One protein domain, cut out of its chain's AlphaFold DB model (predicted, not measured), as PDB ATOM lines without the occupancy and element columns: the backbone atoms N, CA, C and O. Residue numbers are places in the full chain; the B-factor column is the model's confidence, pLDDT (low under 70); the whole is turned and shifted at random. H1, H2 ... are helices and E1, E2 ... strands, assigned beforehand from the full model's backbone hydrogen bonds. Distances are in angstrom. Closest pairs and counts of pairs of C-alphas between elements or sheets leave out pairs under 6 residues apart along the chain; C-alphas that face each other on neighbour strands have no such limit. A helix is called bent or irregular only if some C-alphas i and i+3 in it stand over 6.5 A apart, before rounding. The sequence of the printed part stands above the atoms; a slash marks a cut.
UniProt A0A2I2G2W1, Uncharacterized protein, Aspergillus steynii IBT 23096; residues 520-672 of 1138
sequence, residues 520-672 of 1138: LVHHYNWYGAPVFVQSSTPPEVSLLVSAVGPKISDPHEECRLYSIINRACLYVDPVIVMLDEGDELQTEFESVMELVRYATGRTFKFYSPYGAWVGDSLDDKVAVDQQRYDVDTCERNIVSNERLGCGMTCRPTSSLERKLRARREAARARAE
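Overview. This is residues 520 to 672 of the 1138 residues of an uncharacterized protein of Aspergillus steynii IBT 23096 (UniProt A0A2I2G2W1). A small, turning sheet of four short strands has H1 across one face, with H3 side by side with H1. From this body the outer part of H2 and most of H5 reach out as two separate arms, residues 555 to 560 and 657 to 663 with 665 to 672 sticking out, and long loops fill much of the rest. The printed part has 153 residues, with five named helices and four named strands in the order H1 H2 E1 H3 E2 E3 H4 E4 H5; the mixed sheet runs E3 E2 E1 E4. The class is mixed, helices and strands, though under half of the residues are in named elements. The whole is compact, with a radius of gyration of the C-alphas of 16.4 A and spans of 53 by 39 by 28 A.

Arrangement. Inner strands E2, residues 603 to 607, and E1, residues 575 to 578, are antiparallel at 134 degrees, with N 576 and O 604 2.8 A apart. Edge strand E3, residues 622 to 624, is parallel to E2, with N 623 and O 605 at 2.8 A. Edge strand E4, residues 637 to 639, is antiparallel to E1, with N 577 and O 638 at 3.0 A. E3, H4 and E4 form a split strand-helix-strand unit, two strands running the same way with E2 and E1 between them, and a right-handed crossover; H4 is residues 631 to 634. H4 is only just not on the sheet, with 4 pairs of C-alphas within 10 A. H1, residues 539 to 548, is on the sheet at a height of 9.4 A, making two layers, helix and sheet; it runs across the strands, at 81 degrees to E1 on the local plane. Its closest C-alphas to E2 are those of Pro 539 and Lys 605, 5.6 A apart. H3, residues 592 to 598, touches H1 at a shallow tilt of 28 degrees, opposite ways, the closest C-alphas being those of Leu 544 and Val 596, 6.2 A apart. H3 only grazes the sheet, with residues 595 to 598. H2, residues 555 to 568, and H5, residues 654 to 672, are apart and not on the sheet. Every O i to N i+4 pair is within hydrogen-bond range in H1 and H3, against 7 of 10 in H2 and 14 of 15 in H5; H4 is too short for such a pair.

Along the chain. H5 measures 26.8 A, H2 19.7 A, H1 14.2 A and E2 12.8 A from first to last C-alpha. H2 is irregular, C-alphas 556 and 559 being 7.1 A apart. H1 begins at C-alpha 539 (-42.145, -26.454, -20.953), and H5 ends at C-alpha 672 (-78.171, -18.066, -17.880).

Size, cuts and confidence. The C-alphas of Val 614 and Glu 672, the two farthest apart, are 52.9 A apart. The printed part has no cut. The links E1 to H3, E2 to E3 and E4 to H5 are long. The mean pLDDT of the printed part is 75.7; 47 residues are under 70, among them 639 to 661.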
ATOM      1  N   LEU A 520     -29.485 -18.335  -5.903       84.06
ATOM      2  CA  LEU A 520     -30.397 -19.365  -5.397       84.06
ATOM      3  C   LEU A 520     -31.782 -19.290  -6.058       84.06
ATOM      4  O   LEU A 520     -32.518 -20.279  -6.021       84.06
ATOM      5  N   VAL A 521     -32.152 -18.148  -6.650       86.62
ATOM      6  CA  VAL A 521     -33.391 -18.019  -7.422       86.62
ATOM      7  C   VAL A 521     -33.255 -18.845  -8.700       86.62
ATOM      8  O   VAL A 521     -32.277 -18.750  -9.432       86.62
ATOM      9  N   HIS A 522     -34.253 -19.681  -8.967       83.44
ATOM     10  CA  HIS A 522     -34.322 -20.525 -10.158       83.44
ATOM     11  C   HIS A 522     -35.238 -19.921 -11.225       83.44
ATOM     12  O   HIS A 522     -34.993 -20.026 -12.420       83.44
ATOM     13  N   HIS A 523     -36.341 -19.304 -10.812       86.31
ATOM     14  CA  HIS A 523     -37.175 -18.503 -11.700       86.31
ATOM     15  C   HIS A 523     -38.042 -17.545 -10.893       86.31
ATOM     16  O   HIS A 523     -38.267 -17.736  -9.699       86.31
ATOM     17  N   TYR A 524     -38.582 -16.535 -11.568       86.50
ATOM     18  CA  TYR A 524     -39.692 -15.753 -11.043       86.50
ATOM     19  C   TYR A 524     -40.988 -16.363 -11.572       86.50
ATOM     20  O   TYR A 524     -41.147 -16.553 -12.780       86.50
ATOM     21  N   ASN A 525     -41.901 -16.710 -10.668       83.81
ATOM     22  CA  ASN A 525     -43.189 -17.276 -11.058       83.81
ATOM     23  C   ASN A 525     -44.118 -16.217 -11.680       83.81
ATOM     24  O   ASN A 525     -43.782 -15.036 -11.794       83.81
ATOM     25  N   TRP A 526     -45.334 -16.628 -12.041       77.19
ATOM     26  CA  TRP A 526     -46.369 -15.748 -12.604       77.19
ATOM     27  C   TRP A 526     -46.696 -14.506 -11.751       77.19
ATOM     28  O   TRP A 526     -47.206 -13.506 -12.252       77.19
ATOM     29  N   TYR A 527     -46.424 -14.547 -10.445       80.19
ATOM     30  CA  TYR A 527     -46.667 -13.430  -9.534       80.19
ATOM     31  C   TYR A 527     -45.455 -12.507  -9.360       80.19
ATOM     32  O   TYR A 527     -45.566 -11.515  -8.645       80.19
ATOM     33  N   GLY A 528     -44.329 -12.795 -10.024       83.00
ATOM     34  CA  GLY A 528     -43.063 -12.084  -9.837       83.00
ATOM     35  C   GLY A 528     -42.334 -12.465  -8.545       83.00
ATOM     36  O   GLY A 528     -41.377 -11.795  -8.175       83.00
ATOM     37  N   ALA A 529     -42.765 -13.523  -7.850       86.94
ATOM     38  CA  ALA A 529     -42.095 -14.001  -6.645       86.94
ATOM     39  C   ALA A 529     -40.970 -14.993  -7.004       86.94
ATOM     40  O   ALA A 529     -41.168 -15.823  -7.901       86.94
ATOM     41  N   PRO A 530     -39.814 -14.939  -6.315       89.25
ATOM     42  CA  PRO A 530     -38.707 -15.861  -6.538       89.25
ATOM     43  C   PRO A 530     -39.092 -17.289  -6.139       89.25
ATOM     44  O   PRO A 530     -39.665 -17.534  -5.075       89.25
ATOM     45  N   VAL A 531     -38.745 -18.247  -6.992       89.06
ATOM     46  CA  VAL A 531     -38.848 -19.684  -6.738       89.06
ATOM     47  C   VAL A 531     -37.434 -20.248  -6.685       89.06
ATOM     48  O   VAL A 531     -36.684 -20.139  -7.649       89.06
ATOM     49  N   PHE A 532     -37.076 -20.852  -5.553       89.25
ATOM     50  CA  PHE A 532     -35.739 -21.392  -5.258       89.25
ATOM     51  C   PHE A 532     -35.607 -22.897  -5.575       89.25
ATOM     52  O   PHE A 532     -34.675 -23.561  -5.127       89.25
ATOM     53  N   VAL A 533     -36.592 -23.465  -6.275       88.12
ATOM     54  CA  VAL A 533     -36.735 -24.905  -6.524       88.12
ATOM     55  C   VAL A 533     -36.836 -25.138  -8.027       88.12
ATOM     56  O   VAL A 533     -37.615 -24.464  -8.702       88.12
ATOM     57  N   GLN A 534     -36.078 -26.110  -8.538       86.06
ATOM     58  CA  GLN A 534     -36.207 -26.562  -9.921       86.06
ATOM     59  C   GLN A 534     -37.603 -27.139 -10.160       86.06
ATOM     60  O   GLN A 534     -38.037 -28.086  -9.503       86.06
ATOM     61  N   SER A 535     -38.301 -26.580 -11.143       87.75
ATOM     62  CA  SER A 535     -39.539 -27.153 -11.654       87.75
ATOM     63  C   SER A 535     -39.206 -28.306 -12.600       87.75
ATOM     64  O   SER A 535     -38.529 -28.119 -13.611       87.75
ATOM     65  N   SER A 536     -39.734 -29.499 -12.328       90.88
ATOM     66  CA  SER A 536     -39.656 -30.649 -13.239       90.88
ATOM     67  C   SER A 536     -40.720 -30.620 -14.349       90.88
ATOM     68  O   SER A 536     -40.777 -31.529 -15.176       90.88
ATOM     69  N   THR A 537     -41.583 -29.600 -14.382       92.81
ATOM     70  CA  THR A 537     -42.672 -29.476 -15.361       92.81
ATOM     71  C   THR A 537     -42.107 -29.303 -16.776       92.81
ATOM     72  O   THR A 537     -41.280 -28.414 -16.984       92.81
ATOM     73  N   PRO A 538     -42.528 -30.101 -17.777       94.25
ATOM     74  CA  PRO A 538     -42.112 -29.884 -19.162       94.25
ATOM     75  C   PRO A 538     -42.573 -28.507 -19.668       94.25
ATOM     76  O   PRO A 538     -43.694 -28.102 -19.348       94.25
ATOM     77  N   PRO A 539     -41.782 -27.795 -20.492       94.75
ATOM     78  CA  PRO A 539     -42.145 -26.454 -20.953       94.75
ATOM     79  C   PRO A 539     -43.484 -26.427 -21.716       94.75
ATOM     80  O   PRO A 539     -44.273 -25.500 -21.546       94.75
ATOM     81  N   GLU A 540     -43.817 -27.492 -22.452       94.62
ATOM     82  CA  GLU A 540     -45.132 -27.680 -23.079       94.62
ATOM     83  C   GLU A 540     -46.308 -27.680 -22.081       94.62
ATOM     84  O   GLU A 540     -47.413 -27.240 -22.401       94.62
ATOM     85  N   VAL A 541     -46.085 -28.186 -20.864       94.19
ATOM     86  CA  VAL A 541     -47.095 -28.249 -19.798       94.19
ATOM     87  C   VAL A 541     -47.215 -26.897 -19.099       94.19
ATOM     88  O   VAL A 541     -48.337 -26.457 -18.848       94.19
ATOM     89  N   SER A 542     -46.101 -26.195 -18.863       93.88
ATOM     90  CA  SER A 542     -46.122 -24.810 -18.374       93.88
ATOM     91  C   SER A 542     -46.888 -23.899 -19.341       93.88
ATOM     92  O   SER A 542     -47.800 -23.192 -18.913       93.88
ATOM     93  N   LEU A 543     -46.642 -24.017 -20.655       94.00
ATOM     94  CA  LEU A 543     -47.417 -23.329 -21.696       94.00
ATOM     95  C   LEU A 543     -48.912 -23.674 -21.634       94.00
ATOM     96  O   LEU A 543     -49.749 -22.772 -21.670       94.00
ATOM     97  N   LEU A 544     -49.264 -24.962 -21.532       93.31
ATOM     98  CA  LEU A 544     -50.658 -25.407 -21.435       93.31
ATOM     99  C   LEU A 544     -51.370 -24.795 -20.218       93.31
ATOM    100  O   LEU A 544     -52.520 -24.372 -20.335       93.31
ATOM    101  N   VAL A 545     -50.706 -24.736 -19.059       91.38
ATOM    102  CA  VAL A 545     -51.277 -24.146 -17.839       91.38
ATOM    103  C   VAL A 545     -51.465 -22.633 -17.999       91.38
ATOM    104  O   VAL A 545     -52.561 -22.142 -17.718       91.38
ATOM    105  N   SER A 546     -50.464 -21.916 -18.523       89.81
ATOM    106  CA  SER A 546     -50.564 -20.482 -18.832       89.81
ATOM    107  C   SER A 546     -51.709 -20.188 -19.812       89.81
ATOM    108  O   SER A 546     -52.591 -19.384 -19.519       89.81
ATOM    109  N   ALA A 547     -51.755 -20.888 -20.950       90.06
ATOM    110  CA  ALA A 547     -52.677 -20.599 -22.050       90.06
ATOM    111  C   ALA A 547     -54.132 -21.052 -21.805       90.06
ATOM    112  O   ALA A 547     -55.062 -20.501 -22.398       90.06
ATOM    113  N   VAL A 548     -54.374 -22.040 -20.931       86.94
ATOM    114  CA  VAL A 548     -55.738 -22.365 -20.462       86.94
ATOM    115  C   VAL A 548     -56.248 -21.305 -19.479       86.94
ATOM    116  O   VAL A 548     -57.453 -21.029 -19.446       86.94
ATOM    117  N   GLY A 549     -55.340 -20.713 -18.697       82.56
ATOM    118  CA  GLY A 549     -55.643 -19.784 -17.617       82.56
ATOM    119  C   GLY A 549     -56.412 -20.427 -16.450       82.56
ATOM    120  O   GLY A 549     -56.864 -21.579 -16.519       82.56
ATOM    121  N   PRO A 550     -56.618 -19.688 -15.348       76.12
ATOM    122  CA  PRO A 550     -57.430 -20.169 -14.242       76.12
ATOM    123  C   PRO A 550     -58.892 -20.325 -14.685       76.12
ATOM    124  O   PRO A 550     -59.568 -19.365 -15.067       76.12
ATOM    125  N   LYS A 551     -59.412 -21.557 -14.616       77.38
ATOM    126  CA  LYS A 551     -60.839 -21.833 -14.831       77.38
ATOM    127  C   LYS A 551     -61.640 -21.151 -13.728       77.38
ATOM    128  O   LYS A 551     -61.661 -21.658 -12.613       77.38
ATOM    129  N   ILE A 552     -62.317 -20.051 -14.063       73.50
ATOM    130  CA  ILE A 552     -63.253 -19.347 -13.174       73.50
ATOM    131  C   ILE A 552     -64.241 -20.372 -12.600       73.50
ATOM    132  O   ILE A 552     -65.069 -20.919 -13.335       73.50
ATOM    133  N   SER A 553     -64.097 -20.665 -11.311       75.81
ATOM    134  CA  SER A 553     -64.953 -21.582 -10.563       75.81
ATOM    135  C   SER A 553     -66.204 -20.859 -10.050       75.81
ATOM    136  O   SER A 553     -66.344 -19.651 -10.236       75.81
ATOM    137  N   ASP A 554     -67.115 -21.571  -9.383       85.75
ATOM    138  CA  ASP A 554     -68.145 -20.884  -8.586       85.75
ATOM    139  C   ASP A 554     -67.460 -20.097  -7.437       85.75
ATOM    140  O   ASP A 554     -66.420 -20.553  -6.948       85.75
ATOM    141  N   PRO A 555     -68.023 -18.977  -6.931       81.88
ATOM    142  CA  PRO A 555     -67.365 -18.153  -5.904       81.88
ATOM    143  C   PRO A 555     -66.998 -18.891  -4.607       81.88
ATOM    144  O   PRO A 555     -65.983 -18.613  -3.977       81.88
ATOM    145  N   HIS A 556     -67.770 -19.913  -4.230       83.06
ATOM    146  CA  HIS A 556     -67.456 -20.773  -3.079       83.06
ATOM    147  C   HIS A 556     -66.182 -21.627  -3.302       83.06
ATOM    148  O   HIS A 556     -65.562 -22.101  -2.346       83.06
ATOM    149  N   GLU A 557     -65.784 -21.856  -4.550       85.69
ATOM    150  CA  GLU A 557     -64.571 -22.589  -4.909       85.69
ATOM    151  C   GLU A 557     -63.358 -21.671  -5.135       85.69
ATOM    152  O   GLU A 557     -62.242 -22.186  -5.157       85.69
ATOM    153  N   GLU A 558     -63.521 -20.342  -5.216       84.31
ATOM    154  CA  GLU A 558     -62.424 -19.400  -5.505       84.31
ATOM    155  C   GLU A 558     -61.256 -19.536  -4.521       84.31
ATOM    156  O   GLU A 558     -60.121 -19.715  -4.948       84.31
ATOM    157  N   CYS A 559     -61.502 -19.583  -3.207       81.25
ATOM    158  CA  CYS A 559     -60.433 -19.787  -2.216       81.25
ATOM    159  C   CYS A 559     -59.675 -21.116  -2.411       81.25
ATOM    160  O   CYS A 559     -58.477 -21.205  -2.130       81.25
ATOM    161  N   ARG A 560     -60.349 -22.162  -2.912       83.25
ATOM    162  CA  ARG A 560     -59.708 -23.440  -3.257       83.25
ATOM    163  C   ARG A 560     -58.927 -23.319  -4.564       83.25
ATOM    164  O   ARG A 560     -57.829 -23.858  -4.647       83.25
ATOM    165  N   LEU A 561     -59.476 -22.617  -5.552       82.81
ATOM    166  CA  LEU A 561     -58.840 -22.348  -6.836       82.81
ATOM    167  C   LEU A 561     -57.553 -21.531  -6.642       82.81
ATOM    168  O   LEU A 561     -56.505 -21.999  -7.069       82.81
ATOM    169  N   TYR A 562     -57.587 -20.413  -5.910       83.44
ATOM    170  CA  TYR A 562     -56.393 -19.646  -5.523       83.44
ATOM    171  C   TYR A 562     -55.380 -20.508  -4.756       83.44
ATOM    172  O   TYR A 562     -54.200 -20.507  -5.084       83.44
ATOM    173  N   SER A 563     -55.822 -21.325  -3.791       84.88
ATOM    174  CA  SER A 563     -54.922 -22.242  -3.069       84.88
ATOM    175  C   SER A 563     -54.273 -23.306  -3.971       84.88
ATOM    176  O   SER A 563     -53.178 -23.776  -3.661       84.88
ATOM    177  N   ILE A 564     -54.927 -23.708  -5.064       84.31
ATOM    178  CA  ILE A 564     -54.365 -24.621  -6.069       84.31
ATOM    179  C   ILE A 564     -53.424 -23.863  -7.010       84.31
ATOM    180  O   ILE A 564     -52.318 -24.340  -7.237       84.31
ATOM    181  N   ILE A 565     -53.811 -22.684  -7.508       83.88
ATOM    182  CA  ILE A 565     -52.990 -21.858  -8.407       83.88
ATOM    183  C   ILE A 565     -51.695 -21.442  -7.710       83.88
ATOM    184  O   ILE A 565     -50.628 -21.720  -8.234       83.88
ATOM    185  N   ASN A 566     -51.756 -20.884  -6.498       83.94
ATOM    186  CA  ASN A 566     -50.564 -20.433  -5.771       83.94
ATOM    187  C   ASN A 566     -49.567 -21.576  -5.503       83.94
ATOM    188  O   ASN A 566     -48.371 -21.324  -5.409       83.94
ATOM    189  N   ARG A 567     -50.040 -22.829  -5.401       86.19
ATOM    190  CA  ARG A 567     -49.175 -24.018  -5.317       86.19
ATOM    191  C   ARG A 567     -48.683 -24.486  -6.685       86.19
ATOM    192  O   ARG A 567     -47.520 -24.844  -6.804       86.19
ATOM    193  N   ALA A 568     -49.531 -24.464  -7.711       86.12
ATOM    194  CA  ALA A 568     -49.157 -24.829  -9.075       86.12
ATOM    195  C   ALA A 568     -48.131 -23.853  -9.674       86.12
ATOM    196  O   ALA A 568     -47.209 -24.291 -10.346       86.12
ATOM    197  N   CYS A 569     -48.229 -22.554  -9.378       84.75
ATOM    198  CA  CYS A 569     -47.302 -21.520  -9.844       84.75
ATOM    199  C   CYS A 569     -45.876 -21.643  -9.282       84.75
ATOM    200  O   CYS A 569     -44.998 -20.950  -9.775       84.75
ATOM    201  N   LEU A 570     -45.618 -22.521  -8.305       87.19
ATOM    202  CA  LEU A 570     -44.253 -22.909  -7.912       87.19
ATOM    203  C   LEU A 570     -43.614 -23.906  -8.902       87.19
ATOM    204  O   LEU A 570     -42.414 -24.145  -8.846       87.19
ATOM    205  N   TYR A 571     -44.424 -24.480  -9.796       89.69
ATOM    206  CA  TYR A 571     -44.057 -25.491 -10.792       89.69
ATOM    207  C   TYR A 571     -44.477 -25.086 -12.220       89.69
ATOM    208  O   TYR A 571     -44.491 -25.925 -13.117       89.69
ATOM    209  N   VAL A 572     -44.875 -23.829 -12.447       92.50
ATOM    210  CA  VAL A 572     -45.170 -23.295 -13.788       92.50
ATOM    211  C   VAL A 572     -44.051 -22.335 -14.144       92.50
ATOM    212  O   VAL A 572     -44.079 -21.164 -13.764       92.50
ATOM    213  N   ASP A 573     -43.063 -22.859 -14.861       93.12
ATOM    214  CA  ASP A 573     -41.968 -22.048 -15.378       93.12
ATOM    215  C   ASP A 573     -42.487 -20.972 -16.346       93.12
ATOM    216  O   ASP A 573     -43.381 -21.258 -17.153       93.12
ATOM    217  N   PRO A 574     -41.890 -19.767 -16.367       92.06
ATOM    218  CA  PRO A 574     -41.896 -18.953 -17.579       92.06
ATOM    219  C   PRO A 574     -41.343 -19.766 -18.760       92.06
ATOM    220  O   PRO A 574     -40.335 -20.464 -18.636       92.06
ATOM    221  N   VAL A 575     -41.993 -19.677 -19.921       94.25
ATOM    222  CA  VAL A 575     -41.552 -20.361 -21.146       94.25
ATOM    223  C   VAL A 575     -41.577 -19.432 -22.352       94.25
ATOM    224  O   VAL A 575     -42.412 -18.533 -22.420       94.25
ATOM    225  N   ILE A 576     -40.686 -19.680 -23.308       94.00
ATOM    226  CA  ILE A 576     -40.714 -19.118 -24.661       94.00
ATOM    227  C   ILE A 576     -41.218 -20.186 -25.629       94.00
ATOM    228  O   ILE A 576     -40.756 -21.327 -25.587       94.00
ATOM    229  N   VAL A 577     -42.127 -19.809 -26.527       95.06
ATOM    230  CA  VAL A 577     -42.425 -20.569 -27.749       95.06
ATOM    231  C   VAL A 577     -41.724 -19.890 -28.922       95.06
ATOM    232  O   VAL A 577     -42.016 -18.724 -29.193       95.06
ATOM    233  N   MET A 578     -40.843 -20.618 -29.614       94.00
ATOM    234  CA  MET A 578     -40.307 -20.183 -30.908       94.00
ATOM    235  C   MET A 578     -41.374 -20.370 -31.985       94.00
ATOM    236  O   MET A 578     -41.973 -21.447 -32.066       94.00
ATOM    237  N   LEU A 579     -41.596 -19.342 -32.803       92.31
ATOM    238  CA  LEU A 579     -42.500 -19.389 -33.950       92.31
ATOM    239  C   LEU A 579     -41.697 -19.406 -35.251       92.31
ATOM    240  O   LEU A 579     -40.695 -18.697 -35.375       92.31
ATOM    241  N   ASP A 580     -42.143 -20.211 -36.209       90.38
ATOM    242  CA  ASP A 580     -41.574 -20.227 -37.556       90.38
ATOM    243  C   ASP A 580     -42.017 -18.961 -38.335       90.38
ATOM    244  O   ASP A 580     -43.018 -18.319 -38.000       90.38
ATOM    245  N   GLU A 581     -41.241 -18.534 -39.342       85.75
ATOM    246  CA  GLU A 581     -41.472 -17.254 -40.037       85.75
ATOM    247  C   GLU A 581     -42.805 -17.236 -40.811       85.75
ATOM    248  O   GLU A 581     -42.903 -17.740 -41.928       85.75
ATOM    249  N   GLY A 582     -43.821 -16.597 -40.219       84.19
ATOM    250  CA  GLY A 582     -45.169 -16.443 -40.780       84.19
ATOM    251  C   GLY A 582     -46.296 -16.804 -39.805       84.19
ATOM    252  O   GLY A 582     -47.423 -16.344 -39.985       84.19
ATOM    253  N   ASP A 583     -45.994 -17.559 -38.746       80.62
ATOM    254  CA  ASP A 583     -47.005 -18.180 -37.882       80.62
ATOM    255  C   ASP A 583     -47.607 -17.192 -36.856       80.62
ATOM    256  O   ASP A 583     -47.190 -17.102 -35.697       80.62
ATOM    257  N   GLU A 584     -48.646 -16.443 -37.251       75.75
ATOM    258  CA  GLU A 584     -49.376 -15.550 -36.341       75.75
ATOM    259  C   GLU A 584     -50.188 -16.321 -35.273       75.75
ATOM    260  O   GLU A 584     -51.357 -16.687 -35.455       75.75
ATOM    261  N   LEU A 585     -49.612 -16.462 -34.075       67.50
ATOM    262  CA  LEU A 585     -50.174 -17.238 -32.955       67.50
ATOM    263  C   LEU A 585     -51.593 -16.834 -32.490       67.50
ATOM    264  O   LEU A 585     -52.258 -17.593 -31.785       67.50
ATOM    265  N   GLN A 586     -52.079 -15.642 -32.853       59.34
ATOM    266  CA  GLN A 586     -53.418 -15.141 -32.487       59.34
ATOM    267  C   GLN A 586     -54.503 -15.414 -33.543       59.34
ATOM    268  O   GLN A 586     -55.677 -15.068 -33.317       59.34
ATOM    269  N   THR A 587     -54.112 -15.984 -34.683       59.97
ATOM    270  CA  THR A 587     -54.917 -16.022 -35.908       59.97
ATOM    271  C   THR A 587     -55.184 -17.459 -36.357       59.97
ATOM    272  O   THR A 587     -56.304 -17.742 -36.783       59.97
ATOM    273  N   GLU A 588     -54.221 -18.370 -36.173       75.50
ATOM    274  CA  GLU A 588     -54.284 -19.729 -36.737       75.50
ATOM    275  C   GLU A 588     -54.823 -20.808 -35.782       75.50
ATOM    276  O   GLU A 588     -55.643 -21.632 -36.185       75.50
ATOM    277  N   PHE A 589     -54.432 -20.802 -34.502       86.62
ATOM    278  CA  PHE A 589     -54.837 -21.853 -33.557       86.62
ATOM    279  C   PHE A 589     -56.299 -21.687 -33.095       86.62
ATOM    280  O   PHE A 589     -56.624 -20.804 -32.291       86.62
ATOM    281  N   GLU A 590     -57.204 -22.575 -33.529       87.19
ATOM    282  CA  GLU A 590     -58.599 -22.576 -33.068       87.19
ATOM    283  C   GLU A 590     -58.696 -22.934 -31.573       87.19
ATOM    284  O   GLU A 590     -59.607 -22.461 -30.866       87.19
ATOM    285  N   SER A 591     -57.760 -23.755 -31.073       91.25
ATOM    286  CA  SER A 591     -57.743 -24.245 -29.691       91.25
ATOM    287  C   SER A 591     -56.368 -24.243 -29.005       91.25
ATOM    288  O   SER A 591     -55.326 -24.432 -29.619       91.25
ATOM    289  N   VAL A 592     -56.369 -24.135 -27.670       89.25
ATOM    290  CA  VAL A 592     -55.140 -24.201 -26.847       89.25
ATOM    291  C   VAL A 592     -54.418 -25.554 -26.974       89.25
ATOM    292  O   VAL A 592     -53.203 -25.622 -26.844       89.25
ATOM    293  N   MET A 593     -55.143 -26.634 -27.281       92.12
ATOM    294  CA  MET A 593     -54.542 -27.955 -27.523       92.12
ATOM    295  C   MET A 593     -53.754 -28.012 -28.840       92.12
ATOM    296  O   MET A 593     -52.876 -28.852 -28.989       92.12
ATOM    297  N   GLU A 594     -54.095 -27.145 -29.789       93.88
ATOM    298  CA  GLU A 594     -53.485 -27.015 -31.115       93.88
ATOM    299  C   GLU A 594     -52.204 -26.189 -31.013       93.88
ATOM    300  O   GLU A 594     -51.146 -26.659 -31.415       93.88
ATOM    301  N   LEU A 595     -52.278 -25.054 -30.304       92.50
ATOM    302  CA  LEU A 595     -51.119 -24.292 -29.840       92.50
ATOM    303  C   LEU A 595     -50.106 -25.191 -29.110       92.50
ATOM    304  O   LEU A 595     -48.930 -25.190 -29.444       92.50
ATOM    305  N   VAL A 596     -50.546 -26.007 -28.146       93.50
ATOM    306  CA  VAL A 596     -49.638 -26.894 -27.390       93.50
ATOM    307  C   VAL A 596     -49.073 -28.029 -28.255       93.50
ATOM    308  O   VAL A 596     -47.933 -28.431 -28.040       93.50
ATOM    309  N   ARG A 597     -49.804 -28.520 -29.269       94.94
ATOM    310  CA  ARG A 597     -49.261 -29.463 -30.267       94.94
ATOM    311  C   ARG A 597     -48.171 -28.816 -31.110       94.94
ATOM    312  O   ARG A 597     -47.081 -29.368 -31.189       94.94
ATOM    313  N   TYR A 598     -48.454 -27.651 -31.688       94.31
ATOM    314  CA  TYR A 598     -47.498 -26.868 -32.471       94.31
ATOM    315  C   TYR A 598     -46.235 -26.546 -31.661       94.31
ATOM    316  O   TYR A 598     -45.112 -26.742 -32.125       94.31
ATOM    317  N   ALA A 599     -46.429 -26.111 -30.418       93.94
ATOM    318  CA  ALA A 599     -45.365 -25.709 -29.518       93.94
ATOM    319  C   ALA A 599     -44.592 -26.902 -28.913       93.94
ATOM    320  O   ALA A 599     -43.561 -26.704 -28.266       93.94
ATOM    321  N   THR A 600     -45.034 -28.151 -29.116       94.75
ATOM    322  CA  THR A 600     -44.316 -29.336 -28.620       94.75
ATOM    323  C   THR A 600     -42.982 -29.490 -29.344       94.75
ATOM    324  O   THR A 600     -42.941 -29.647 -30.559       94.75
ATOM    325  N   GLY A 601     -41.877 -29.425 -28.595       94.56
ATOM    326  CA  GLY A 601     -40.525 -29.336 -29.160       94.56
ATOM    327  C   GLY A 601     -40.102 -27.944 -29.662       94.56
ATOM    328  O   GLY A 601     -38.925 -27.768 -29.947       94.56
ATOM    329  N   ARG A 602     -41.011 -26.955 -29.708       94.94
ATOM    330  CA  ARG A 602     -40.709 -25.523 -29.942       94.94
ATOM    331  C   ARG A 602     -40.798 -24.663 -28.666       94.94
ATOM    332  O   ARG A 602     -40.621 -23.449 -28.733       94.94
ATOM    333  N   THR A 603     -41.111 -25.267 -27.514       94.62
ATOM    334  CA  THR A 603     -41.218 -24.565 -26.223       94.62
ATOM    335  C   THR A 603     -39.990 -24.816 -25.356       94.62
ATOM    336  O   THR A 603     -39.634 -25.969 -25.101       94.62
ATOM    337  N   PHE A 604     -39.417 -23.739 -24.830       94.44
ATOM    338  CA  PHE A 604     -38.228 -23.718 -23.983       94.44
ATOM    339  C   PHE A 604     -38.571 -23.032 -22.659       94.44
ATOM    340  O   PHE A 604     -39.365 -22.093 -22.633       94.44
ATOM    341  N   LYS A 605     -37.983 -23.474 -21.547       92.81
ATOM    342  CA  LYS A 605     -38.054 -22.750 -20.270       92.81
ATOM    343  C   LYS A 605     -37.248 -21.467 -20.384       92.81
ATOM    344  O   LYS A 605     -36.125 -21.532 -20.865       92.81
ATOM    345  N   PHE A 606     -37.807 -20.332 -19.977       89.44
ATOM    346  CA  PHE A 606     -37.149 -19.033 -20.105       89.44
ATOM    347  C   PHE A 606     -36.714 -18.503 -18.743       89.44
ATOM    348  O   PHE A 606     -37.521 -17.946 -17.997       89.44
ATOM    349  N   TYR A 607     -35.436 -18.667 -18.419       86.50
ATOM    350  CA  TYR A 607     -34.880 -18.182 -17.163       86.50
ATOM    351  C   TYR A 607     -34.154 -16.856 -17.372       86.50
ATOM    352  O   TYR A 607     -33.347 -16.707 -18.287       86.50
ATOM    353  N   SER A 608     -34.453 -15.887 -16.504       76.50
ATOM    354  CA  SER A 608     -33.733 -14.614 -16.441       76.50
ATOM    355  C   SER A 608     -32.247 -14.853 -16.118       76.50
ATOM    356  O   SER A 608     -31.895 -15.933 -15.635       76.50
ATOM    357  N   PRO A 609     -31.352 -13.861 -16.289       74.44
ATOM    358  CA  PRO A 609     -29.928 -14.045 -15.989       74.44
ATOM    359  C   PRO A 609     -29.707 -14.397 -14.507       74.44
ATOM    360  O   PRO A 609     -28.816 -15.165 -14.160       74.44
ATOM    361  N   TYR A 610     -30.582 -13.872 -13.641       70.81
ATOM    362  CA  TYR A 610     -30.653 -14.126 -12.199       70.81
ATOM    363  C   TYR A 610     -31.435 -15.403 -11.825       70.81
ATOM    364  O   TYR A 610     -31.627 -15.664 -10.647       70.81
ATOM    365  N   GLY A 611     -31.937 -16.155 -12.809       66.12
ATOM    366  CA  GLY A 611     -32.605 -17.452 -12.646       66.12
ATOM    367  C   GLY A 611     -31.836 -18.616 -13.282       66.12
ATOM    368  O   GLY A 611     -32.304 -19.751 -13.266       66.12
ATOM    369  N   ALA A 612     -30.667 -18.362 -13.874       62.66
ATOM    370  CA  ALA A 612     -29.833 -19.386 -14.492       62.66
ATOM    371  C   ALA A 612     -29.216 -20.296 -13.413       62.66
ATOM    372  O   ALA A 612     -28.121 -20.034 -12.911       62.66
ATOM    373  N   TRP A 613     -29.942 -21.346 -13.017       65.75
ATOM    374  CA  TRP A 613     -29.552 -22.179 -11.883       65.75
ATOM    375  C   TRP A 613     -28.234 -22.910 -12.160       65.75
ATOM    376  O   TRP A 613     -28.099 -23.641 -13.137       65.75
ATOM    377  N   VAL A 614     -27.259 -22.742 -11.264       58.69
ATOM    378  CA  VAL A 614     -25.869 -23.221 -11.433       58.69
ATOM    379  C   VAL A 614     -25.769 -24.761 -11.499       58.69
ATOM    380  O   VAL A 614     -24.719 -25.302 -11.848       58.69
ATOM    381  N   GLY A 615     -26.849 -25.470 -11.151       63.47
ATOM    382  CA  GLY A 615     -26.968 -26.928 -11.218       63.47
ATOM    383  C   GLY A 615     -27.792 -27.477 -12.387       63.47
ATOM    384  O   GLY A 615     -27.736 -28.687 -12.604       63.47
ATOM    385  N   ASP A 616     -28.524 -26.642 -13.135       67.75
ATOM    386  CA  ASP A 616     -29.256 -27.115 -14.315       67.75
ATOM    387  C   ASP A 616     -28.257 -27.428 -15.430       67.75
ATOM    388  O   ASP A 616     -27.425 -26.599 -15.812       67.75
ATOM    389  N   SER A 617     -28.338 -28.641 -15.977       68.50
ATOM    390  CA  SER A 617     -27.739 -28.895 -17.277       68.50
ATOM    391  C   SER A 617     -28.400 -27.976 -18.302       68.50
ATOM    392  O   SER A 617     -29.610 -27.750 -18.271       68.50
ATOM    393  N   LEU A 618     -27.601 -27.466 -19.242       65.81
ATOM    394  CA  LEU A 618     -28.104 -26.806 -20.446       65.81
ATOM    395  C   LEU A 618     -28.693 -27.868 -21.389       65.81
ATOM    396  O   LEU A 618     -28.181 -28.110 -22.479       65.81
ATOM    397  N   ASP A 619     -29.738 -28.545 -20.913       71.06
ATOM    398  CA  ASP A 619     -30.622 -29.383 -21.706       71.06
ATOM    399  C   ASP A 619     -31.203 -28.530 -22.838       71.06
ATOM    400  O   ASP A 619     -31.531 -27.357 -22.634       71.06
ATOM    401  N   ASP A 620     -31.432 -29.140 -24.005       70.25
ATOM    402  CA  ASP A 620     -31.893 -28.481 -25.243       70.25
ATOM    403  C   ASP A 620     -33.269 -27.775 -25.130       70.25
ATOM    404  O   ASP A 620     -33.834 -27.326 -26.123       70.25
ATOM    405  N   LYS A 621     -33.850 -27.713 -23.927       83.25
ATOM    406  CA  LYS A 621     -35.136 -27.106 -23.576       83.25
ATOM    407  C   LYS A 621     -35.030 -25.907 -22.626       83.25
ATOM    408  O   LYS A 621     -36.073 -25.416 -22.196       83.25
ATOM    409  N   VAL A 622     -33.830 -25.424 -22.296       85.25
ATOM    410  CA  VAL A 622     -33.634 -24.249 -21.428       85.25
ATOM    411  C   VAL A 622     -33.051 -23.075 -22.218       85.25
ATOM    412  O   VAL A 622     -31.913 -23.109 -22.676       85.25
ATOM    413  N   ALA A 623     -33.837 -22.009 -22.344       83.19
ATOM    414  CA  ALA A 623     -33.421 -20.706 -22.840       83.19
ATOM    415  C   ALA A 623     -33.046 -19.809 -21.648       83.19
ATOM    416  O   ALA A 623     -33.905 -19.376 -20.882       83.19
ATOM    417  N   VAL A 624     -31.754 -19.528 -21.488       80.62
ATOM    418  CA  VAL A 624     -31.262 -18.552 -20.504       80.62
ATOM    419  C   VAL A 624     -31.146 -17.189 -21.170       80.62
ATOM    420  O   VAL A 624     -30.479 -17.062 -22.197       80.62
ATOM    421  N   ASP A 625     -31.739 -16.160 -20.568       75.94
ATOM    422  CA  ASP A 625     -31.507 -14.775 -20.963       75.94
ATOM    423  C   ASP A 625     -30.033 -14.396 -20.754       75.94
ATOM    424  O   ASP A 625     -29.550 -14.260 -19.630       75.94
ATOM    425  N   GLN A 626     -29.312 -14.206 -21.859       69.25
ATOM    426  CA  GLN A 626     -27.905 -13.794 -21.856       69.25
ATOM    427  C   GLN A 626     -27.728 -12.265 -21.766       69.25
ATOM    428  O   GLN A 626     -26.660 -11.757 -22.105       69.25
ATOM    429  N   GLN A 627     -28.778 -11.516 -21.391       57.16
ATOM    430  CA  GLN A 627     -28.862 -10.048 -21.504       57.16
ATOM    431  C   GLN A 627     -28.629  -9.558 -22.949       57.16
ATOM    432  O   GLN A 627     -28.188  -8.435 -23.196       57.16
ATOM    433  N   ARG A 628     -28.886 -10.454 -23.913       50.53
ATOM    434  CA  ARG A 628     -28.589 -10.333 -25.349       50.53
ATOM    435  C   ARG A 628     -29.635 -11.020 -26.235       50.53
ATOM    436  O   ARG A 628     -29.356 -11.313 -27.395       50.53
ATOM    437  N   TYR A 629     -30.842 -11.256 -25.717       50.12
ATOM    438  CA  TYR A 629     -31.994 -11.429 -26.599       50.12
ATOM    439  C   TYR A 629     -32.272 -10.087 -27.272       50.12
ATOM    440  O   TYR A 629     -32.862  -9.190 -26.674       50.12
ATOM    441  N   ASP A 630     -31.766  -9.946 -28.497       49.28
ATOM    442  CA  ASP A 630     -31.998  -8.765 -29.320       49.28
ATOM    443  C   ASP A 630     -33.498  -8.631 -29.611       49.28
ATOM    444  O   ASP A 630     -34.200  -9.645 -29.688       49.28
ATOM    445  N   VAL A 631     -33.999  -7.404 -29.759       43.44
ATOM    446  CA  VAL A 631     -35.448  -7.119 -29.809       43.44
ATOM    447  C   VAL A 631     -36.117  -7.872 -30.965       43.44
ATOM    448  O   VAL A 631     -37.165  -8.489 -30.775       43.44
ATOM    449  N   ASP A 632     -35.443  -7.935 -32.111       45.44
ATOM    450  CA  ASP A 632     -35.839  -8.670 -33.318       45.44
ATOM    451  C   ASP A 632     -36.013 -10.187 -33.066       45.44
ATOM    452  O   ASP A 632     -36.815 -10.863 -33.714       45.44
ATOM    453  N   THR A 633     -35.291 -10.740 -32.084       55.44
ATOM    454  CA  THR A 633     -35.449 -12.133 -31.632       55.44
ATOM    455  C   THR A 633     -36.743 -12.312 -30.843       55.44
ATOM    456  O   THR A 633     -37.369 -13.367 -30.921       55.44
ATOM    457  N   CYS A 634     -37.155 -11.303 -30.075       54.84
ATOM    458  CA  CYS A 634     -38.358 -11.345 -29.247       54.84
ATOM    459  C   CYS A 634     -39.649 -11.162 -30.058       54.84
ATOM    460  O   CYS A 634     -40.666 -11.735 -29.679       54.84
ATOM    461  N   GLU A 635     -39.621 -10.477 -31.209       59.16
ATOM    462  CA  GLU A 635     -40.790 -10.398 -32.111       59.16
ATOM    463  C   GLU A 635     -41.285 -11.787 -32.569       59.16
ATOM    464  O   GLU A 635     -42.470 -11.975 -32.840       59.16
ATOM    465  N   ARG A 636     -40.381 -12.777 -32.601       67.25
ATOM    466  CA  ARG A 636     -40.620 -14.168 -33.029       67.25
ATOM    467  C   ARG A 636     -40.864 -15.147 -31.873       67.25
ATOM    468  O   ARG A 636     -41.103 -16.329 -32.111       67.25
ATOM    469  N   ASN A 637     -40.742 -14.689 -30.626       73.38
ATOM    470  CA  ASN A 637     -40.667 -15.539 -29.438       73.38
ATOM    471  C   ASN A 637     -41.684 -15.112 -28.381       73.38
ATOM    472  O   ASN A 637     -41.525 -14.086 -27.721       73.38
ATOM    473  N   ILE A 638     -42.713 -15.931 -28.156       72.19
ATOM    474  CA  ILE A 638     -43.737 -15.604 -27.158       72.19
ATOM    475  C   ILE A 638     -43.313 -16.103 -25.780       72.19
ATOM    476  O   ILE A 638     -43.444 -17.288 -25.468       72.19
ATOM    477  N   VAL A 639     -42.855 -15.166 -24.944       69.06
ATOM    478  CA  VAL A 639     -42.739 -15.330 -23.490       69.06
ATOM    479  C   VAL A 639     -44.149 -15.472 -22.907       69.06
ATOM    480  O   VAL A 639     -44.952 -14.544 -22.975       69.06
ATOM    481  N   SER A 640     -44.482 -16.629 -22.333       65.50
ATOM    482  CA  SER A 640     -45.849 -16.925 -21.871       65.50
ATOM    483  C   SER A 640     -46.252 -16.211 -20.577       65.50
ATOM    484  O   SER A 640     -47.437 -16.187 -20.250       65.50
ATOM    485  N   ASN A 641     -45.291 -15.678 -19.818       60.88
ATOM    486  CA  ASN A 641     -45.520 -15.080 -18.505       60.88
ATOM    487  C   ASN A 641     -45.974 -13.617 -18.648       60.88
ATOM    488  O   ASN A 641     -45.137 -12.720 -18.727       60.88
ATOM    489  N   GLU A 642     -47.293 -13.382 -18.627       52.62
ATOM    490  CA  GLU A 642     -47.932 -12.056 -18.792       52.62
ATOM    491  C   GLU A 642     -47.415 -10.973 -17.819       52.62
ATOM    492  O   GLU A 642     -47.667  -9.787 -18.035       52.62
ATOM    493  N   ARG A 643     -46.712 -11.359 -16.740       42.94
ATOM    494  CA  ARG A 643     -46.183 -10.448 -15.715       42.94
ATOM    495  C   ARG A 643     -44.677 -10.169 -15.821       42.94
ATOM    496  O   ARG A 643     -44.197  -9.276 -15.125       42.94
ATOM    497  N   LEU A 644     -43.924 -10.866 -16.679       41.66
ATOM    498  CA  LEU A 644     -42.524 -10.508 -16.948       41.66
ATOM    499  C   LEU A 644     -42.467  -9.267 -17.848       41.66
ATOM    500  O   LEU A 644     -42.272  -9.353 -19.057       41.66
ATOM    501  N   GLY A 645     -42.627  -8.103 -17.220       37.97
ATOM    502  CA  GLY A 645     -42.429  -6.788 -17.820       37.97
ATOM    503  C   GLY A 645     -40.957  -6.498 -18.106       37.97
ATOM    504  O   GLY A 645     -40.387  -5.570 -17.540       37.97
ATOM    505  N   CYS A 646     -40.350  -7.256 -19.021       30.12
ATOM    506  CA  CYS A 646     -39.281  -6.692 -19.835       30.12
ATOM    507  C   CYS A 646     -39.833  -5.459 -20.582       30.12
ATOM    508  O   CYS A 646     -41.040  -5.342 -20.804       30.12
ATOM    509  N   GLY A 647     -38.968  -4.524 -20.987       27.83
ATOM    510  CA  GLY A 647     -39.399  -3.268 -21.632       27.83
ATOM    511  C   GLY A 647     -40.164  -3.441 -22.957       27.83
ATOM    512  O   GLY A 647     -40.696  -2.475 -23.496       27.83
ATOM    513  N   MET A 648     -40.240  -4.668 -23.475       33.56
ATOM    514  CA  MET A 648     -40.994  -5.042 -24.665       33.56
ATOM    515  C   MET A 648     -42.443  -5.345 -24.270       33.56
ATOM    516  O   MET A 648     -42.775  -6.456 -23.858       33.56
ATOM    517  N   THR A 649     -43.336  -4.358 -24.377       30.08
ATOM    518  CA  THR A 649     -44.744  -4.545 -24.000       30.08
ATOM    519  C   THR A 649     -45.513  -5.397 -25.014       30.08
ATOM    520  O   THR A 649     -46.347  -4.882 -25.762       30.08
ATOM    521  N   CYS A 650     -45.335  -6.719 -24.963       31.75
ATOM    522  CA  CYS A 650     -46.244  -7.711 -25.543       31.75
ATOM    523  C   CYS A 650     -47.581  -7.761 -24.775       31.75
ATOM    524  O   CYS A 650     -48.075  -8.824 -24.401       31.75
ATOM    525  N   ARG A 651     -48.194  -6.590 -24.534       33.25
ATOM    526  CA  ARG A 651     -49.573  -6.498 -24.050       33.25
ATOM    527  C   ARG A 651     -50.456  -7.300 -25.009       33.25
ATOM    528  O   ARG A 651     -50.333  -7.115 -26.225       33.25
ATOM    529  N   PRO A 652     -51.407  -8.104 -24.502       35.06
ATOM    530  CA  PRO A 652     -52.531  -8.554 -25.304       35.06
ATOM    531  C   PRO A 652     -53.088  -7.363 -26.084       35.06
ATOM    532  O   PRO A 652     -53.455  -6.345 -25.492       35.06
ATOM    533  N   THR A 653     -53.125  -7.453 -27.417       36.75
ATOM    534  CA  THR A 653     -53.718  -6.373 -28.214       36.75
ATOM    535  C   THR A 653     -55.136  -6.130 -27.693       36.75
ATOM    536  O   THR A 653     -55.824  -7.076 -27.297       36.75
ATOM    537  N   SER A 654     -55.640  -4.892 -27.715       43.66
ATOM    538  CA  SER A 654     -57.001  -4.616 -27.205       43.66
ATOM    539  C   SER A 654     -58.111  -5.361 -27.979       43.66
ATOM    540  O   SER A 654     -59.276  -5.367 -27.574       43.66
ATOM    541  N   SER A 655     -57.744  -6.027 -29.082       39.72
ATOM    542  CA  SER A 655     -58.504  -7.059 -29.788       39.72
ATOM    543  C   SER A 655     -58.542  -8.400 -29.035       39.72
ATOM    544  O   SER A 655     -59.627  -8.952 -28.863       39.72
ATOM    545  N   LEU A 656     -57.410  -8.922 -28.545       49.94
ATOM    546  CA  LEU A 656     -57.316 -10.196 -27.820       49.94
ATOM    547  C   LEU A 656     -58.096 -10.175 -26.497       49.94
ATOM    548  O   LEU A 656     -58.950 -11.040 -26.292       49.94
ATOM    549  N   GLU A 657     -57.909  -9.158 -25.650       48.22
ATOM    550  CA  GLU A 657     -58.712  -9.011 -24.424       48.22
ATOM    551  C   GLU A 657     -60.208  -8.947 -24.739       48.22
ATOM    552  O   GLU A 657     -61.018  -9.619 -24.102       48.22
ATOM    553  N   ARG A 658     -60.589  -8.187 -25.772       58.78
ATOM    554  CA  ARG A 658     -61.981  -8.036 -26.214       58.78
ATOM    555  C   ARG A 658     -62.553  -9.345 -26.771       58.78
ATOM    556  O   ARG A 658     -63.703  -9.663 -26.473       58.78
ATOM    557  N   LYS A 659     -61.762 -10.143 -27.505       57.50
ATOM    558  CA  LYS A 659     -62.110 -11.505 -27.963       57.50
ATOM    559  C   LYS A 659     -62.313 -12.454 -26.771       57.50
ATOM    560  O   LYS A 659     -63.311 -13.176 -26.732       57.50
ATOM    561  N   LEU A 660     -61.405 -12.451 -25.790       55.00
ATOM    562  CA  LEU A 660     -61.473 -13.308 -24.597       55.00
ATOM    563  C   LEU A 660     -62.634 -12.912 -23.676       55.00
ATOM    564  O   LEU A 660     -63.395 -13.777 -23.241       55.00
ATOM    565  N   ARG A 661     -62.834 -11.611 -23.451       68.00
ATOM    566  CA  ARG A 661     -63.982 -11.040 -22.737       68.00
ATOM    567  C   ARG A 661     -65.298 -11.426 -23.409       68.00
ATOM    568  O   ARG A 661     -66.149 -12.017 -22.749       68.00
ATOM    569  N   ALA A 662     -65.420 -11.252 -24.726       71.81
ATOM    570  CA  ALA A 662     -66.598 -11.683 -25.479       71.81
ATOM    571  C   ALA A 662     -66.821 -13.211 -25.431       71.81
ATOM    572  O   ALA A 662     -67.965 -13.655 -25.339       71.81
ATOM    573  N   ARG A 663     -65.760 -14.041 -25.436       68.38
ATOM    574  CA  ARG A 663     -65.867 -15.500 -25.206       68.38
ATOM    575  C   ARG A 663     -66.388 -15.811 -23.789       68.38
ATOM    576  O   ARG A 663     -67.282 -16.651 -23.661       68.38
ATOM    577  N   ARG A 664     -65.893 -15.127 -22.746       72.75
ATOM    578  CA  ARG A 664     -66.338 -15.269 -21.340       72.75
ATOM    579  C   ARG A 664     -67.802 -14.827 -21.158       72.75
ATOM    580  O   ARG A 664     -68.606 -15.575 -20.604       72.75
ATOM    581  N   GLU A 665     -68.182 -13.671 -21.697       79.62
ATOM    582  CA  GLU A 665     -69.553 -13.133 -21.670       79.62
ATOM    583  C   GLU A 665     -70.533 -14.031 -22.450       79.62
ATOM    584  O   GLU A 665     -71.598 -14.391 -21.943       79.62
ATOM    585  N   ALA A 666     -70.147 -14.520 -23.636       76.06
ATOM    586  CA  ALA A 666     -70.949 -15.477 -24.399       76.06
ATOM    587  C   ALA A 666     -71.101 -16.839 -23.693       76.06
ATOM    588  O   ALA A 666     -72.108 -17.523 -23.897       76.06
ATOM    589  N   ALA A 667     -70.137 -17.252 -22.862       67.31
ATOM    590  CA  ALA A 667     -70.262 -18.445 -22.028       67.31
ATOM    591  C   ALA A 667     -71.261 -18.238 -20.874       67.31
ATOM    592  O   ALA A 667     -72.116 -19.106 -20.666       67.31
ATOM    593  N   ARG A 668     -71.225 -17.079 -20.196       78.50
ATOM    594  CA  ARG A 668     -72.188 -16.690 -19.143       78.50
ATOM    595  C   ARG A 668     -73.626 -16.625 -19.679       78.50
ATOM    596  O   ARG A 668     -74.484 -17.372 -19.210       78.50
ATOM    597  N   ALA A 669     -73.849 -15.942 -20.804       82.69
ATOM    598  CA  ALA A 669     -75.158 -15.902 -21.470       82.69
ATOM    599  C   ALA A 669     -75.679 -17.299 -21.897       82.69
ATOM    600  O   ALA A 669     -76.889 -17.560 -21.911       82.69
ATOM    601  N   ARG A 670     -74.785 -18.249 -22.224       80.75
ATOM    602  CA  ARG A 670     -75.113 -19.671 -22.499       80.75
ATOM    603  C   ARG A 670     -75.353 -20.510 -21.235       80.75
ATOM    604  O   ARG A 670     -75.838 -21.639 -21.355       80.75
ATOM    605  N   ALA A 671     -75.000 -20.018 -20.051       73.12
ATOM    606  CA  ALA A 671     -75.377 -20.601 -18.768       73.12
ATOM    607  C   ALA A 671     -76.749 -20.070 -18.326       73.12
ATOM    608  O   ALA A 671     -77.665 -20.866 -18.137       73.12
ATOM    609  N   GLU A 672     -76.929 -18.749 -18.287       82.12
ATOM    610  CA  GLU A 672     -78.171 -18.066 -17.880       82.12
ATOM    611  C   GLU A 672     -79.392 -18.479 -18.721       82.12
ATOM    612  O   GLU A 672     -80.476 -18.744 -18.198       82.12
TER     613      GLU A 672